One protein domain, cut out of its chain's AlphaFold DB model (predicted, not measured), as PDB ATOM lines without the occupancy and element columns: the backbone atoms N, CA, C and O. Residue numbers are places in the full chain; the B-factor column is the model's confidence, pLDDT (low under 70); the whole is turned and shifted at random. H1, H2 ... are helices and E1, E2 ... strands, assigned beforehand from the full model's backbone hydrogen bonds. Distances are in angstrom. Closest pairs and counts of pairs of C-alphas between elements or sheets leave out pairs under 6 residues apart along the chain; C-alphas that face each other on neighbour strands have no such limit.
ATOM      1  N   LEU A  17     254.660 208.929 207.055       86.44
ATOM      2  CA  LEU A  17     255.547 209.561 206.088       86.44
ATOM      3  C   LEU A  17     254.765 210.169 204.917       86.44
ATOM      4  O   LEU A  17     255.005 211.313 204.552       86.44
ATOM      5  N   ALA A  18     253.797 209.449 204.350       88.69
ATOM      6  CA  ALA A  18     252.950 209.995 203.294       88.69
ATOM      7  C   ALA A  18     252.092 211.175 203.774       88.69
ATOM      8  O   ALA A  18     251.868 212.112 203.009       88.69
ATOM      9  N   GLN A  19     251.648 211.162 205.032       89.94
ATOM     10  CA  GLN A  19     250.948 212.297 205.638       89.94
ATOM     11  C   GLN A  19     251.864 213.518 205.774       89.94
ATOM     12  O   GLN A  19     251.460 214.606 205.378       89.94
ATOM     13  N   ALA A  20     253.116 213.335 206.210       90.06
ATOM     14  CA  ALA A  20     254.096 214.420 206.279       90.06
ATOM     15  C   ALA A  20     254.332 215.077 204.907       90.06
ATOM     16  O   ALA A  20     254.355 216.299 204.804       90.06
ATOM     17  N   TYR A  21     254.417 214.287 203.830       91.62
ATOM     18  CA  TYR A  21     254.540 214.833 202.470       91.62
ATOM     19  C   TYR A  21     253.276 215.594 202.043       91.62
ATOM     20  O   TYR A  21     253.369 216.627 201.394       91.62
ATOM     21  N   ARG A  22     252.078 215.113 202.397       94.44
ATOM     22  CA  ARG A  22     250.833 215.831 202.068       94.44
ATOM     23  C   ARG A  22     250.676 217.137 202.842       94.44
ATOM     24  O   ARG A  22     250.133 218.087 202.288       94.44
ATOM     25  N   ALA A  23     251.127 217.163 204.092       93.94
ATOM     26  CA  ALA A  23     251.052 218.330 204.961       93.94
ATOM     27  C   ALA A  23     252.137 219.375 204.653       93.94
ATOM     28  O   ALA A  23     251.939 220.551 204.945       93.94
ATOM     29  N   ALA A  24     253.265 218.968 204.063       94.19
ATOM     30  CA  ALA A  24     254.370 219.864 203.751       94.19
ATOM     31  C   ALA A  24     253.952 221.043 202.855       94.19
ATOM     32  O   ALA A  24     253.132 220.923 201.941       94.19
ATOM     33  N   HIS A  25     254.578 222.191 203.098       96.62
ATOM     34  CA  HIS A  25     254.467 223.378 202.263       96.62
ATOM     35  C   HIS A  25     255.657 223.438 201.303       96.62
ATOM     36  O   HIS A  25     256.809 223.502 201.728       96.62
ATOM     37  N   TYR A  26     255.390 223.452 199.999       97.25
ATOM     38  CA  TYR A  26     256.429 223.468 198.970       97.25
ATOM     39  C   TYR A  26     256.588 224.883 198.422       97.25
ATOM     40  O   TYR A  26     255.874 225.306 197.512       97.25
ATOM     41  N   ARG A  27     257.505 225.640 199.022       97.50
ATOM     42  CA  ARG A  27     257.747 227.043 198.691       97.50
ATOM     43  C   ARG A  27     258.672 227.170 197.486       97.50
ATOM     44  O   ARG A  27     259.764 226.611 197.493       97.50
ATOM     45  N   ILE A  28     258.267 227.957 196.498       97.62
ATOM     46  CA  ILE A  28     259.091 228.430 195.386       97.62
ATOM     47  C   ILE A  28     259.526 229.858 195.720       97.62
ATOM     48  O   ILE A  28     258.695 230.707 196.045       97.62
ATOM     49  N   ASP A  29     260.829 230.121 195.664       96.31
ATOM     50  CA  ASP A  29     261.414 231.417 196.010       96.31
ATOM     51  C   ASP A  29     261.346 232.383 194.812       96.31
ATOM     52  O   ASP A  29     262.352 232.720 194.189       96.31
ATOM     53  N   THR A  30     260.123 232.791 194.477       94.94
ATOM     54  CA  THR A  30     259.799 233.942 193.619       94.94
ATOM     55  C   THR A  30     259.552 235.194 194.464       94.94
ATOM     56  O   THR A  30     259.552 235.123 195.695       94.94
ATOM     57  N   ASP A  31     259.302 236.328 193.806       92.06
ATOM     58  CA  ASP A  31     258.861 237.563 194.454       92.06
ATOM     59  C   ASP A  31     257.471 237.986 193.927       92.06
ATOM     60  O   ASP A  31     257.365 238.362 192.756       92.06
ATOM     61  N   PRO A  32     256.387 237.858 194.723       92.81
ATOM     62  CA  PRO A  32     256.341 237.256 196.059       92.81
ATOM     63  C   PRO A  32     256.514 235.720 196.024       92.81
ATOM     64  O   PRO A  32     256.310 235.093 194.977       92.81
ATOM     65  N   PRO A  33     256.856 235.070 197.157       95.00
ATOM     66  CA  PRO A  33     257.007 233.616 197.215       95.00
ATOM     67  C   PRO A  33     255.694 232.881 196.940       95.00
ATOM     68  O   PRO A  33     254.647 233.243 197.477       95.00
ATOM     69  N   LEU A  34     255.760 231.791 196.177       95.88
ATOM     70  CA  LEU A  34     254.622 230.892 195.965       95.88
ATOM     71  C   LEU A  34     254.730 229.688 196.893       95.88
ATOM     72  O   LEU A  34     255.805 229.113 197.032       95.88
ATOM     73  N   VAL A  35     253.621 229.263 197.496       96.88
ATOM     74  CA  VAL A  35     253.598 228.084 198.372       96.88
ATOM     75  C   VAL A  35     252.604 227.072 197.832       96.88
ATOM     76  O   VAL A  35     251.395 227.267 197.910       96.88
ATOM     77  N   LEU A  36     253.115 225.968 197.295       96.81
ATOM     78  CA  LEU A  36     252.283 224.875 196.818       96.81
ATOM     79  C   LEU A  36     251.869 223.988 197.996       96.81
ATOM     80  O   LEU A  36     252.699 223.585 198.816       96.81
ATOM     81  N   ARG A  37     250.578 223.657 198.045       97.25
ATOM     82  CA  ARG A  37     249.978 222.713 198.994       97.25
ATOM     83  C   ARG A  37     249.332 221.582 198.215       97.25
ATOM     84  O   ARG A  37     248.671 221.826 197.207       97.25
ATOM     85  N   ILE A  38     249.525 220.348 198.668       97.19
ATOM     86  CA  ILE A  38     249.016 219.179 197.947       97.19
ATOM     87  C   ILE A  38     247.489 219.240 197.844       97.19
ATOM     88  O   ILE A  38     246.796 219.485 198.827       97.19
ATOM     89  N   GLY A  39     246.972 219.023 196.633       96.75
ATOM     90  CA  GLY A  39     245.544 219.079 196.319       96.75
ATOM     91  C   GLY A  39     244.989 220.487 196.098       96.75
ATOM     92  O   GLY A  39     243.818 220.609 195.754       96.75
ATOM     93  N   GLN A  40     245.796 221.542 196.247       96.00
ATOM     94  CA  GLN A  40     245.360 222.924 196.039       96.00
ATOM     95  C   GLN A  40     245.940 223.493 194.741       96.00
ATOM     96  O   GLN A  40     247.126 223.326 194.445       96.00
ATOM     97  N   ALA A  41     245.089 224.167 193.967       94.44
ATOM     98  CA  ALA A  41     245.509 224.986 192.836       94.44
ATOM     99  C   ALA A  41     246.167 226.276 193.341       94.44
ATOM    100  O   ALA A  41     245.689 226.876 194.304       94.44
ATOM    101  N   HIS A  42     247.228 226.732 192.674       92.31
ATOM    102  CA  HIS A  42     247.834 228.033 192.963       92.31
ATOM    103  C   HIS A  42     247.741 228.947 191.729       92.31
ATOM    104  O   HIS A  42     248.503 228.750 190.781       92.31
ATOM    105  N   PRO A  43     246.883 229.989 191.724       86.88
ATOM    106  CA  PRO A  43     246.618 230.805 190.531       86.88
ATOM    107  C   PRO A  43     247.874 231.416 189.900       86.88
ATOM    108  O   PRO A  43     248.080 231.325 188.691       86.88
ATOM    109  N   ALA A  44     248.772 231.962 190.726       90.56
ATOM    110  CA  ALA A  44     250.020 232.564 190.251       90.56
ATOM    111  C   ALA A  44     251.016 231.554 189.639       90.56
ATOM    112  O   ALA A  44     251.924 231.954 188.912       90.56
ATOM    113  N   LEU A  45     250.831 230.243 189.851       91.75
ATOM    114  CA  LEU A  45     251.669 229.227 189.212       91.75
ATOM    115  C   LEU A  45     251.442 229.177 187.697       91.75
ATOM    116  O   LEU A  45     252.374 228.870 186.960       91.75
ATOM    117  N   ARG A  46     250.240 229.526 187.215       90.81
ATOM    118  CA  ARG A  46     249.931 229.553 185.777       90.81
ATOM    119  C   ARG A  46     250.780 230.571 185.018       90.81
ATOM    120  O   ARG A  46     251.198 230.281 183.903       90.81
ATOM    121  N   ALA A  47     251.045 231.729 185.621       89.75
ATOM    122  CA  ALA A  47     251.909 232.746 185.028       89.75
ATOM    123  C   ALA A  47     253.381 232.303 185.020       89.75
ATOM    124  O   ALA A  47     254.096 232.537 184.052       89.75
ATOM    125  N   LEU A  48     253.821 231.619 186.081       90.06
ATOM    126  CA  LEU A  48     255.199 231.152 186.227       90.06
ATOM    127  C   LEU A  48     255.528 229.935 185.346       90.06
ATOM    128  O   LEU A  48     256.654 229.776 184.881       90.06
ATOM    129  N   ALA A  49     254.564 229.032 185.184       92.00
ATOM    130  CA  ALA A  49     254.742 227.734 184.551       92.00
ATOM    131  C   ALA A  49     253.433 227.303 183.861       92.00
ATOM    132  O   ALA A  49     252.718 226.437 184.371       92.00
ATOM    133  N   PRO A  50     253.100 227.881 182.691       91.06
ATOM    134  CA  PRO A  50     251.816 227.648 182.016       91.06
ATOM    135  C   PRO A  50     251.596 226.183 181.611       91.06
ATOM    136  O   PRO A  50     250.461 225.711 181.562       91.06
ATOM    137  N   HIS A  51     252.682 225.446 181.371       92.44
ATOM    138  CA  HIS A  51     252.663 224.014 181.061       92.44
ATOM    139  C   HIS A  51     252.866 223.122 182.296       92.44
ATOM    140  O   HIS A  51     252.988 221.905 182.169       92.44
ATOM    141  N   GLY A  52     252.903 223.712 183.493       95.62
ATOM    142  CA  GLY A  52     253.206 223.009 184.729       95.62
ATOM    143  C   GLY A  52     254.703 222.781 184.944       95.62
ATOM    144  O   GLY A  52     255.555 223.435 184.339       95.62
ATOM    145  N   GLY A  53     255.035 221.862 185.845       97.56
ATOM    146  CA  GLY A  53     256.416 221.563 186.207       97.56
ATOM    147  C   GLY A  53     256.537 220.632 187.406       97.56
ATOM    148  O   GLY A  53     255.555 220.065 187.894       97.56
ATOM    149  N   VAL A  54     257.771 220.478 187.874       98.31
ATOM    150  CA  VAL A  54     258.128 219.562 188.959       98.31
ATOM    151  C   VAL A  54     258.856 220.306 190.071       98.31
ATOM    152  O   VAL A  54     259.817 221.027 189.823       98.31
ATOM    153  N   PHE A  55     258.448 220.061 191.311       98.50
ATOM    154  CA  PHE A  55     259.204 220.398 192.506       98.50
ATOM    155  C   PHE A  55     259.967 219.161 192.989       98.50
ATOM    156  O   PHE A  55     259.369 218.116 193.270       98.50
ATOM    157  N   LEU A  56     261.290 219.268 193.090       98.44
ATOM    158  CA  LEU A  56     262.156 218.147 193.431       98.44
ATOM    159  C   LEU A  56     263.338 218.574 194.301       98.44
ATOM    160  O   LEU A  56     264.012 219.571 194.056       98.44
ATOM    161  N   THR A  57     263.632 217.737 195.282       97.75
ATOM    162  CA  THR A  57     264.805 217.802 196.153       97.75
ATOM    163  C   THR A  57     265.754 216.641 195.858       97.75
ATOM    164  O   THR A  57     265.369 215.627 195.280       97.75
ATOM    165  N   ALA A  58     267.018 216.770 196.253       97.19
ATOM    166  CA  ALA A  58     267.944 215.636 196.331       97.19
ATOM    167  C   ALA A  58     268.446 215.385 197.759       97.19
ATOM    168  O   ALA A  58     269.289 214.505 197.974       97.19
ATOM    169  N   CYS A  59     267.956 216.164 198.716       95.81
ATOM    170  CA  CYS A  59     268.292 216.053 200.121       95.81
ATOM    171  C   CYS A  59     267.630 214.811 200.733       95.81
ATOM    172  O   CYS A  59     266.727 214.221 200.144       95.81
ATOM    173  N   ASN A  60     268.168 214.367 201.871       93.88
ATOM    174  CA  ASN A  60     267.604 213.312 202.719       93.88
ATOM    175  C   ASN A  60     267.006 212.110 201.946       93.88
ATOM    176  O   ASN A  60     265.828 211.784 202.112       93.88
ATOM    177  N   PRO A  61     267.788 211.440 201.073       93.75
ATOM    178  CA  PRO A  61     267.282 210.377 200.210       93.75
ATOM    179  C   PRO A  61     266.599 209.276 201.021       93.75
ATOM    180  O   PRO A  61     267.096 208.858 202.071       93.75
ATOM    181  N   ARG A  62     265.469 208.786 200.510       91.12
ATOM    182  CA  ARG A  62     264.576 207.829 201.174       91.12
ATOM    183  C   ARG A  62     264.103 208.323 202.547       91.12
ATOM    184  O   ARG A  62     263.869 207.516 203.440       91.12
ATOM    185  N   SER A  63     263.995 209.643 202.718       89.62
ATOM    186  CA  SER A  63     263.679 210.317 203.984       89.62
ATOM    187  C   SER A  63     264.656 210.000 205.125       89.62
ATOM    188  O   SER A  63     264.295 210.054 206.298       89.62
ATOM    189  N   ARG A  64     265.920 209.695 204.799       89.81
ATOM    190  CA  ARG A  64     266.994 209.505 205.785       89.81
ATOM    191  C   ARG A  64     267.783 210.798 205.941       89.81
ATOM    192  O   ARG A  64     268.405 211.249 204.980       89.81
ATOM    193  N   ARG A  65     267.773 211.381 207.145       90.44
ATOM    194  CA  ARG A  65     268.470 212.643 207.440       90.44
ATOM    195  C   ARG A  65     269.968 212.515 207.155       90.44
ATOM    196  O   ARG A  65     270.632 211.619 207.672       90.44
ATOM    197  N   LEU A  66     270.495 213.427 206.345       92.94
ATOM    198  CA  LEU A  66     271.928 213.578 206.100       92.94
ATOM    199  C   LEU A  66     272.439 214.895 206.687       92.94
ATOM    200  O   LEU A  66     271.682 215.830 206.929       92.94
ATOM    201  N   ARG A  67     273.761 214.990 206.861       93.44
ATOM    202  CA  ARG A  67     274.421 216.237 207.269       93.44
ATOM    203  C   ARG A  67     274.222 217.334 206.202       93.44
ATOM    204  O   ARG A  67     274.271 217.011 205.008       93.44
ATOM    205  N   PRO A  68     274.122 218.622 206.583       92.44
ATOM    206  CA  PRO A  68     273.886 219.724 205.642       92.44
ATOM    207  C   PRO A  68     274.855 219.765 204.451       92.44
ATOM    208  O   PRO A  68     274.430 219.906 203.307       92.44
ATOM    209  N   ALA A  69     276.153 219.538 204.681       95.19
ATOM    210  CA  ALA A  69     277.158 219.519 203.613       95.19
ATOM    211  C   ALA A  69     276.922 218.404 202.572       95.19
ATOM    212  O   ALA A  69     277.141 218.602 201.371       95.19
ATOM    213  N   ALA A  70     276.439 217.234 203.009       96.12
ATOM    214  CA  ALA A  70     276.092 216.137 202.112       96.12
ATOM    215  C   ALA A  70     274.848 216.482 201.281       96.12
ATOM    216  O   ALA A  70     274.865 216.297 200.062       96.12
ATOM    217  N   ASN A  71     273.817 217.053 201.909       96.31
ATOM    218  CA  ASN A  71     272.624 217.551 201.218       96.31
ATOM    219  C   ASN A  71     272.976 218.634 200.186       96.31
ATOM    220  O   ASN A  71     272.566 218.536 199.031       96.31
ATOM    221  N   ALA A  72     273.848 219.584 200.534       95.94
ATOM    222  CA  ALA A  72     274.312 220.617 199.610       95.94
ATOM    223  C   ALA A  72     275.027 220.032 198.377       95.94
ATOM    224  O   ALA A  72     274.792 220.474 197.249       95.94
ATOM    225  N   ARG A  73     275.871 219.002 198.551       98.00
ATOM    226  CA  ARG A  73     276.523 218.306 197.424       98.00
ATOM    227  C   ARG A  73     275.505 217.614 196.514       98.00
ATOM    228  O   ARG A  73     275.641 217.682 195.293       98.00
ATOM    229  N   ARG A  74     274.490 216.971 197.095       98.12
ATOM    230  CA  ARG A  74     273.416 216.299 196.347       98.12
ATOM    231  C   ARG A  74     272.555 217.296 195.579       98.12
ATOM    232  O   ARG A  74     272.305 217.073 194.399       98.12
ATOM    233  N   LEU A  75     272.195 218.425 196.190       97.75
ATOM    234  CA  LEU A  75     271.445 219.488 195.522       97.75
ATOM    235  C   LEU A  75     272.226 220.092 194.348       97.75
ATOM    236  O   LEU A  75     271.666 220.280 193.271       97.75
ATOM    237  N   ARG A  76     273.539 220.329 194.500       98.25
ATOM    238  CA  ARG A  76     274.397 220.759 193.377       98.25
ATOM    239  C   ARG A  76     274.408 219.737 192.238       98.25
ATOM    240  O   ARG A  76     274.376 220.123 191.073       98.25
ATOM    241  N   ALA A  77     274.440 218.444 192.556       98.50
ATOM    242  CA  ALA A  77     274.358 217.393 191.548       98.50
ATOM    243  C   ALA A  77     272.988 217.358 190.848       98.50
ATOM    244  O   ALA A  77     272.952 217.181 189.632       98.50
ATOM    245  N   LEU A  78     271.889 217.591 191.574       98.56
ATOM    246  CA  LEU A  78     270.554 217.726 190.986       98.56
ATOM    247  C   LEU A  78     270.479 218.922 190.033       98.56
ATOM    248  O   LEU A  78     270.049 218.748 188.901       98.56
ATOM    249  N   ARG A  79     270.983 220.096 190.435       98.38
ATOM    250  CA  ARG A  79     271.037 221.288 189.567       98.38
ATOM    251  C   ARG A  79     271.757 221.008 188.247       98.38
ATOM    252  O   ARG A  79     271.244 221.351 187.190       98.38
ATOM    253  N   ARG A  80     272.911 220.331 188.298       98.44
ATOM    254  CA  ARG A  80     273.648 219.923 187.090       98.44
ATOM    255  C   ARG A  80     272.866 218.932 186.232       98.44
ATOM    256  O   ARG A  80     272.893 219.044 185.016       98.44
ATOM    257  N   ALA A  81     272.176 217.974 186.851       98.31
ATOM    258  CA  ALA A  81     271.351 217.017 186.122       98.31
ATOM    259  C   ALA A  81     270.174 217.699 185.410       98.31
ATOM    260  O   ALA A  81     269.896 217.362 184.269       98.31
ATOM    261  N   VAL A  82     269.520 218.667 186.060       98.31
ATOM    262  CA  VAL A  82     268.431 219.460 185.472       98.31
ATOM    263  C   VAL A  82     268.942 220.327 184.319       98.31
ATOM    264  O   VAL A  82     268.369 220.291 183.234       98.31
ATOM    265  N   ALA A  83     270.069 221.020 184.512       97.38
ATOM    266  CA  ALA A  83     270.697 221.819 183.462       97.38
ATOM    267  C   ALA A  83     271.137 220.965 182.257       97.38
ATOM    268  O   ALA A  83     270.945 221.368 181.117       97.38
ATOM    269  N   GLY A  84     271.662 219.757 182.493       97.56
ATOM    270  CA  GLY A  84     272.029 218.815 181.429       97.56
ATOM    271  C   GLY A  84     270.842 218.269 180.624       97.56
ATOM    272  O   GLY A  84     271.048 217.734 179.542       97.56
ATOM    273  N   LEU A  85     269.612 218.417 181.126       96.81
ATOM    274  CA  LEU A  85     268.378 218.144 180.380       96.81
ATOM    275  C   LEU A  85     267.847 219.390 179.644       96.81
ATOM    276  O   LEU A  85     266.775 219.322 179.054       96.81
ATOM    277  N   GLY A  86     268.549 220.527 179.703       97.44
ATOM    278  CA  GLY A  86     268.134 221.783 179.069       97.44
ATOM    279  C   GLY A  86     267.062 222.566 179.833       97.44
ATOM    280  O   GLY A  86     266.484 223.496 179.280       97.44
ATOM    281  N   HIS A  87     266.784 222.220 181.095       97.50
ATOM    282  CA  HIS A  87     265.762 222.898 181.895       97.50
ATOM    283  C   HIS A  87     266.355 223.962 182.827       97.50
ATOM    284  O   HIS A  87     267.355 223.736 183.517       97.50
ATOM    285  N   ALA A  88     265.676 225.108 182.905       96.44
ATOM    286  CA  ALA A  88     265.879 226.093 183.962       96.44
ATOM    287  C   ALA A  88     265.242 225.623 185.282       96.44
ATOM    288  O   ALA A  88     264.381 224.741 185.304       96.44
ATOM    289  N   TRP A  89     265.654 226.225 186.396       97.88
ATOM    290  CA  TRP A  89     265.082 225.950 187.712       97.88
ATOM    291  C   TRP A  89     265.027 227.213 188.569       97.88
ATOM    292  O   TRP A  89     265.847 228.115 188.416       97.88
ATOM    293  N   LEU A  90     264.080 227.239 189.504       97.75
ATOM    294  CA  LEU A  90     263.974 228.243 190.558       97.75
ATOM    295  C   LEU A  90     264.284 227.602 191.915       97.75
ATOM    296  O   LEU A  90     263.949 226.429 192.130       97.75
ATOM    297  N   PRO A  91     264.945 228.327 192.832       97.69
ATOM    298  CA  PRO A  91     265.141 227.841 194.186       97.69
ATOM    299  C   PRO A  91     263.793 227.643 194.886       97.69
ATOM    300  O   PRO A  91     262.825 228.363 194.650       97.69
ATOM    301  N   GLY A  92     263.732 226.640 195.749       97.31
ATOM    302  CA  GLY A  92     262.584 226.401 196.604       97.31
ATOM    303  C   GLY A  92     262.975 225.659 197.869       97.31
ATOM    304  O   GLY A  92     264.122 225.229 198.031       97.31
ATOM    305  N   ARG A  93     262.012 225.489 198.772       96.56
ATOM    306  CA  ARG A  93     262.166 224.750 200.027       96.56
ATOM    307  C   ARG A  93     260.923 223.928 200.342       96.56
ATOM    308  O   ARG A  93     259.806 224.422 200.214       96.56
ATOM    309  N   GLY A  94     261.130 222.685 200.762       94.75
ATOM    310  CA  GLY A  94     260.114 221.923 201.476       94.75
ATOM    311  C   GLY A  94     260.108 222.366 202.933       94.75
ATOM    312  O   GLY A  94     261.146 222.301 203.587       94.75
ATOM    313  N   LEU A  95     258.966 222.847 203.408       92.75
ATOM    314  CA  LEU A  95     258.772 223.331 204.769       92.75
ATOM    315  C   LEU A  95     257.812 222.390 205.492       92.75
ATOM    316  O   LEU A  95     256.772 222.014 204.945       92.75
ATOM    317  N   ASP A  96     258.147 222.041 206.726       88.31
ATOM    318  CA  ASP A  96     257.235 221.348 207.628       88.31
ATOM    319  C   ASP A  96     256.434 222.391 208.424       88.31
ATOM    320  O   ASP A  96     257.038 223.137 209.198       88.31
ATOM    321  N   PRO A  97     255.096 222.473 208.273       84.94
ATOM    322  CA  PRO A  97     254.281 223.431 209.020       84.94
ATOM    323  C   PRO A  97     254.384 223.276 210.539       84.94
ATOM    324  O   PRO A  97     254.144 224.240 211.259       84.94
ATOM    325  N   LEU A  98     254.724 222.077 211.024       83.50
ATOM    326  CA  LEU A  98     254.909 221.798 212.447       83.50
ATOM    327  C   LEU A  98     256.349 222.059 212.918       83.50
ATOM    328  O   LEU A  98     256.628 221.950 214.110       83.50
ATOM    329  N   GLY A  99     257.273 222.375 212.004       80.12
ATOM    330  CA  GLY A  99     258.676 222.665 212.313       80.12
ATOM    331  C   GLY A  99     259.479 221.476 212.857       80.12
ATOM    332  O   GLY A  99     260.567 221.669 213.398       80.12
ATOM    333  N   LEU A 100     258.978 220.242 212.733       76.44
ATOM    334  CA  LEU A 100     259.645 219.033 213.241       76.44
ATOM    335  C   LEU A 100     260.810 218.599 212.337       76.44
ATOM    336  O   LEU A 100     261.721 217.869 212.759       76.44
ATOM    337  N   TRP A 101     260.784 219.034 211.078       72.06
ATOM    338  CA  TRP A 101     261.835 218.819 210.094       72.06
ATOM    339  C   TRP A 101     262.481 220.138 209.673       72.06
ATOM    340  O   TRP A 101     261.779 221.129 209.487       72.06
ATOM    341  N   PRO A 102     263.815 220.156 209.497       77.19
ATOM    342  CA  PRO A 102     264.486 221.333 208.974       77.19
ATOM    343  C   PRO A 102     264.026 221.606 207.542       77.19
ATOM    344  O   PRO A 102     263.844 220.665 206.763       77.19
ATOM    345  N   ASP A 103     263.931 222.889 207.198       87.56
ATOM    346  CA  ASP A 103     263.680 223.342 205.835       87.56
ATOM    347  C   ASP A 103     264.608 222.635 204.853       87.56
ATOM    348  O   ASP A 103     265.833 222.595 205.027       87.56
ATOM    349  N   GLU A 104     264.020 222.092 203.792       89.50
ATOM    350  CA  GLU A 104     264.751 221.279 202.842       89.50
ATOM    351  C   GLU A 104     264.924 221.999 201.499       89.50
ATOM    352  O   GLU A 104     263.962 222.123 200.732       89.50
ATOM    353  N   PRO A 105     266.150 222.441 201.155       96.12
ATOM    354  CA  PRO A 105     266.433 223.054 199.866       96.12
ATOM    355  C   PRO A 105     266.047 222.147 198.696       96.12
ATOM    356  O   PRO A 105     266.449 220.986 198.625       96.12
ATOM    357  N   SER A 106     265.307 222.721 197.758       97.69
ATOM    358  CA  SER A 106     264.655 222.051 196.638       97.69
ATOM    359  C   SER A 106     264.720 222.919 195.378       97.69
ATOM    360  O   SER A 106     265.182 224.062 195.418       97.69
ATOM    361  N   LEU A 107     264.280 222.370 194.248       98.50
ATOM    362  CA  LEU A 107     264.180 223.063 192.967       98.50
ATOM    363  C   LEU A 107     262.740 222.992 192.457       98.50
ATOM    364  O   LEU A 107     262.156 221.910 192.442       98.50
ATOM    365  N   TRP A 108     262.211 224.110 191.972       98.50
ATOM    366  CA  TRP A 108     261.086 224.110 191.040       98.50
ATOM    367  C   TRP A 108     261.623 224.118 189.610       98.50
ATOM    368  O   TRP A 108     262.506 224.910 189.290       98.50
ATOM    369  N   ILE A 109     261.113 223.236 188.758       98.25
ATOM    370  CA  ILE A 109     261.614 223.005 187.402       98.25
ATOM    371  C   ILE A 109     260.432 223.158 186.429       98.25
ATOM    372  O   ILE A 109     259.699 222.186 186.196       98.25
ATOM    373  N   PRO A 110     260.198 224.373 185.893       97.25
ATOM    374  CA  PRO A 110     259.122 224.629 184.941       97.25
ATOM    375  C   PRO A 110     259.255 223.762 183.683       97.25
ATOM    376  O   PRO A 110     260.355 223.540 183.172       97.25
ATOM    377  N   GLY A 111     258.127 223.263 183.178       96.25
ATOM    378  CA  GLY A 111     258.049 222.488 181.937       96.25
ATOM    379  C   GLY A 111     258.661 221.084 181.992       96.25
ATOM    380  O   GLY A 111     258.585 220.360 181.002       96.25
ATOM    381  N   LEU A 112     259.253 220.660 183.117       97.56
ATOM    382  CA  LEU A 112     259.742 219.289 183.253       97.56
ATOM    383  C   LEU A 112     258.556 218.320 183.312       97.56
ATOM    384  O   LEU A 112     257.674 218.454 184.164       97.56
ATOM    385  N   SER A 113     258.554 217.320 182.429       96.94
ATOM    386  CA  SER A 113     257.508 216.299 182.420       96.94
ATOM    387  C   SER A 113     257.548 215.437 183.682       96.94
ATOM    388  O   SER A 113     258.607 215.219 184.284       96.94
ATOM    389  N   LEU A 114     256.388 214.892 184.057       97.12
ATOM    390  CA  LEU A 114     256.269 213.989 185.200       97.12
ATOM    391  C   LEU A 114     257.228 212.793 185.083       97.12
ATOM    392  O   LEU A 114     257.923 212.466 186.043       97.12
ATOM    393  N   ASP A 115     257.335 212.183 183.902       97.06
ATOM    394  CA  ASP A 115     258.214 211.031 183.680       97.06
ATOM    395  C   ASP A 115     259.696 211.373 183.853       97.06
ATOM    396  O   ASP A 115     260.444 210.615 184.480       97.06
ATOM    397  N   ALA A 116     260.138 212.520 183.328       97.56
ATOM    398  CA  ALA A 116     261.507 212.990 183.519       97.56
ATOM    399  C   ALA A 116     261.780 213.314 184.996       97.56
ATOM    400  O   ALA A 116     262.813 212.907 185.537       97.56
ATOM    401  N   GLY A 117     260.821 213.955 185.667       98.06
ATOM    402  CA  GLY A 117     260.850 214.192 187.107       98.06
ATOM    403  C   GLY A 117     260.990 212.897 187.905       98.06
ATOM    404  O   GLY A 117     261.869 212.797 188.758       98.06
ATOM    405  N   LEU A 118     260.191 211.870 187.601       97.88
ATOM    406  CA  LEU A 118     260.239 210.576 188.285       97.88
ATOM    407  C   LEU A 118     261.571 209.851 188.051       97.88
ATOM    408  O   LEU A 118     262.097 209.227 188.975       97.88
ATOM    409  N   ARG A 119     262.156 209.949 186.848       97.75
ATOM    410  CA  ARG A 119     263.508 209.430 186.576       97.75
ATOM    411  C   ARG A 119     264.565 210.129 187.434       97.75
ATOM    412  O   ARG A 119     265.391 209.448 188.043       97.75
ATOM    413  N   LEU A 120     264.523 211.461 187.537       98.19
ATOM    414  CA  LEU A 120     265.425 212.213 188.418       98.19
ATOM    415  C   LEU A 120     265.206 211.847 189.890       98.19
ATOM    416  O   LEU A 120     266.168 211.544 190.591       98.19
ATOM    417  N   ALA A 121     263.957 211.814 190.349       97.88
ATOM    418  CA  ALA A 121     263.611 211.467 191.720       97.88
ATOM    419  C   ALA A 121     264.170 210.088 192.105       97.88
ATOM    420  O   ALA A 121     264.855 209.969 193.119       97.88
ATOM    421  N   ARG A 122     264.004 209.071 191.247       97.19
ATOM    422  CA  ARG A 122     264.612 207.741 191.441       97.19
ATOM    423  C   ARG A 122     266.137 207.804 191.490       97.19
ATOM    424  O   ARG A 122     266.732 207.279 192.429       97.19
ATOM    425  N   ARG A 123     266.775 208.501 190.542       97.38
ATOM    426  CA  ARG A 123     268.240 208.683 190.500       97.38
ATOM    427  C   ARG A 123     268.788 209.308 191.786       97.38
ATOM    428  O   ARG A 123     269.852 208.918 192.259       97.38
ATOM    429  N   PHE A 124     268.069 210.267 192.366       97.19
ATOM    430  CA  PHE A 124     268.447 210.929 193.617       97.19
ATOM    431  C   PHE A 124     267.868 210.256 194.869       97.19
ATOM    432  O   PHE A 124     268.040 210.783 195.973       97.19
ATOM    433  N   GLY A 125     267.252 209.079 194.728       96.12
ATOM    434  CA  GLY A 125     266.722 208.283 195.831       96.12
ATOM    435  C   GLY A 125     265.581 208.959 196.584       96.12
ATOM    436  O   GLY A 125     265.464 208.760 197.786       96.12
ATOM    437  N   GLN A 126     264.788 209.793 195.921       96.31
ATOM    438  CA  GLN A 126     263.610 210.422 196.508       96.31
ATOM    439  C   GLN A 126     262.432 209.451 196.538       96.31
ATOM    440  O   GLN A 126     262.270 208.631 195.634       96.31
ATOM    441  N   ASN A 127     261.597 209.559 197.571       94.94
ATOM    442  CA  ASN A 127     260.374 208.758 197.679       94.94
ATOM    443  C   ASN A 127     259.257 209.314 196.786       94.94
ATOM    444  O   ASN A 127     258.450 208.551 196.255       94.94
ATOM    445  N   ALA A 128     259.225 210.633 196.604       95.75
ATOM    446  CA  ALA A 128     258.252 211.322 195.774       95.75
ATOM    447  C   ALA A 128     258.817 212.634 195.220       95.75
ATOM    448  O   ALA A 128     259.880 213.100 195.632       95.75
ATOM    449  N   LEU A 129     258.064 213.223 194.302       97.56
ATOM    450  CA  LEU A 129     258.182 214.607 193.854       97.56
ATOM    451  C   LEU A 129     256.804 215.270 193.911       97.56
ATOM    452  O   LEU A 129     255.791 214.565 193.986       97.56
ATOM    453  N   VAL A 130     256.755 216.601 193.828       98.19
ATOM    454  CA  VAL A 130     255.494 217.308 193.560       98.19
ATOM    455  C   VAL A 130     255.442 217.662 192.086       98.19
ATOM    456  O   VAL A 130     256.400 218.198 191.537       98.19
ATOM    457  N   TRP A 131     254.327 217.362 191.441       98.06
ATOM    458  CA  TRP A 131     254.061 217.723 190.060       98.06
ATOM    459  C   TRP A 131     252.811 218.590 189.993       98.06
ATOM    460  O   TRP A 131     251.813 218.297 190.656       98.06
ATOM    461  N   CYS A 132     252.869 219.636 189.176       97.19
ATOM    462  CA  CYS A 132     251.708 220.439 188.822       97.19
ATOM    463  C   CYS A 132     251.545 220.385 187.308       97.19
ATOM    464  O   CYS A 132     252.506 220.637 186.580       97.19
ATOM    465  N   GLY A 133     250.336 220.080 186.844       94.44
ATOM    466  CA  GLY A 133     249.973 220.218 185.439       94.44
ATOM    467  C   GLY A 133     249.482 221.634 185.119       94.44
ATOM    468  O   GLY A 133     249.560 222.533 185.963       94.44
ATOM    469  N   PRO A 134     248.908 221.839 183.921       93.19
ATOM    470  CA  PRO A 134     248.295 223.112 183.540       93.19
ATOM    471  C   PRO A 134     247.163 223.555 184.478       93.19
ATOM    472  O   PRO A 134     246.901 224.744 184.620       93.19
ATOM    473  N   ASP A 135     246.495 222.627 185.164       94.56
ATOM    474  CA  ASP A 135     245.464 222.932 186.163       94.56
ATOM    475  C   ASP A 135     246.002 223.594 187.442       94.56
ATOM    476  O   ASP A 135     245.219 224.010 188.292       94.56
ATOM    477  N   THR A 136     247.325 223.730 187.573       94.38
ATOM    478  CA  THR A 136     248.040 224.313 188.718       94.38
ATOM    479  C   THR A 136     247.857 223.574 190.043       94.38
ATOM    480  O   THR A 136     248.301 224.070 191.077       94.38
ATOM    481  N   VAL A 137     247.244 222.385 190.034       97.31
ATOM    482  CA  VAL A 137     247.019 221.592 191.245       97.31
ATOM    483  C   VAL A 137     248.268 220.775 191.554       97.31
ATOM    484  O   VAL A 137     248.687 219.926 190.760       97.31
ATOM    485  N   ALA A 138     248.840 221.001 192.736       97.31
ATOM    486  CA  ALA A 138     250.006 220.268 193.209       97.31
ATOM    487  C   ALA A 138     249.648 218.838 193.628       97.31
ATOM    488  O   ALA A 138     248.755 218.612 194.449       97.31
ATOM    489  N   ARG A 139     250.368 217.852 193.086       97.44
ATOM    490  CA  ARG A 139     250.146 216.424 193.342       97.44
ATOM    491  C   ARG A 139     251.442 215.726 193.703       97.44
ATOM    492  O   ARG A 139     252.476 215.975 193.091       97.44
ATOM    493  N   LEU A 140     251.371 214.805 194.658       97.00
ATOM    494  CA  LEU A 140     252.483 213.904 194.944       97.00
ATOM    495  C   LEU A 140     252.545 212.801 193.893       97.00
ATOM    496  O   LEU A 140     251.556 212.107 193.662       97.00
ATOM    497  N   ALA A 141     253.727 212.599 193.323       96.12
ATOM    498  CA  ALA A 141     254.025 211.450 192.484       96.12
ATOM    499  C   ALA A 141     255.110 210.593 193.140       96.12
ATOM    500  O   ALA A 141     256.241 211.043 193.339       96.12
ATOM    501  N   TRP A 142     254.754 209.357 193.488       94.69
ATOM    502  CA  TRP A 142     255.626 208.413 194.188       94.69
ATOM    503  C   TRP A 142     256.569 207.688 193.220       94.69
ATOM    504  O   TRP A 142     256.192 207.332 192.104       94.69
ATOM    505  N   THR A 143     257.816 207.458 193.639       92.50
ATOM    506  CA  THR A 143     258.835 206.827 192.783       92.50
ATOM    507  C   THR A 143     258.712 205.309 192.713       92.50
ATOM    508  O   THR A 143     258.985 204.732 191.652       92.50
TER     509      THR A 143
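AT A GLANCE: This is residues 17 to 143 of the 162 residues of an uncharacterized protein of Castellaniella defragrans 65Phen (UniProt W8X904). One seven-stranded sheet curls like part of a barrel and folds back on itself into two leaves, E2 E1 E4 and E3 E6 E7, with E5 as the hinge between them. The helices H3 and H4 cover the outside of the curl, H3 over the hinge strand E5 and H4 over the leaf of E3 and E6, while the short helices H1 and H2 are the elements farthest from the mean of the C-alphas. The 127 printed residues hold four named helices and seven named strands in the order H1 E1 E2 H2 E3 H3 E4 E5 H4 E6 E7, and the class is mixed. The sheet's order is E2 E1 E4 E5 E3 E6 E7, antiparallel throughout. The whole is compact, with a radius of gyration of the C-alphas of 13.2 A, and rounded, spanning 36 by 35 by 27 A.

HOW THE PARTS SIT: H1, residues 17 to 23, is on the sheet at a height of 8.6 A over it; its closest C-alphas to E7, residues 138 to 142, are those of Arg 22 and Leu 140, 7.6 A apart. E1, residues 25 to 28, and E2, residues 34 to 36, form a hairpin, with N 28 and O 34 at 2.8 A, within hydrogen-bond range. E2 and E7 are the edge strands, and their closest C-alphas, those of Leu 36 and Ala 138, are 6.3 A apart. H2, residues 45 to 48, only grazes the sheet. E3, residues 53 to 56, is antiparallel to E5, residues 104 to 110, with N 56 and O 107 at 2.9 A. H3, residues 68 to 84, is on the sheet at a height of 9.8 A, over E5, and runs along the strands, at 2 degrees to E5 on the local plane; the closest C-alphas of H3 and E5 are those of Leu 75 and Ser 106, 7.3 A apart. E4, residues 90 to 95, is antiparallel to E1, with N 27 and O 93 at 2.9 A, and forms a hairpin with E5, where N 92 and O 106 are 3.0 A apart. E3, H3 and E4 make a split strand-helix-strand unit, two strands that run the same way with another strand, here E5, between them; its crossover is right-handed. H4, residues 114 to 123, is on the same face as H3 at a height of 7.7 A; H3 and H4 are close but not clearly touching, at a steep tilt of 42 degrees, opposite ways, and their closest C-alphas are those of Leu 78 and Leu 120, 8.0 A apart. E6, residues 128 to 132, is antiparallel to E3, with N 55 and O 130 at 2.8 A, and forms a hairpin with E7, where N 131 and O 139 are 2.8 A apart. E5, H4 and E6 make a second split unit, with E3 between its strands and a right-handed crossover. In H1, H3 and H4 every O i to N i+4 pair is within hydrogen-bond range; H2 is too short for such a pair.

IN THESE COORDINATES: H1 begins at C-alpha 17, at (255.547, 209.561, 206.088). H3 is the longest helix, 24.3 A from C-alpha 68 at (273.886, 219.724, 205.642) to C-alpha 84, and H4 measures 14.1 A. E5 is the longest strand at 19.1 A, E4 measures 15.9 A, and E6 and E7 each 13.2 A. E7 ends at C-alpha 142, at (255.626, 208.413, 194.188).

THE WHOLE: The C-alphas farthest apart are those of Arg 67 and Asp 135, at 36.5 A. The printed part has no cut, and the link from E3 to H3, 11 residues, is long. The mean pLDDT of the printed part is 94.6, and no printed residue is under 70.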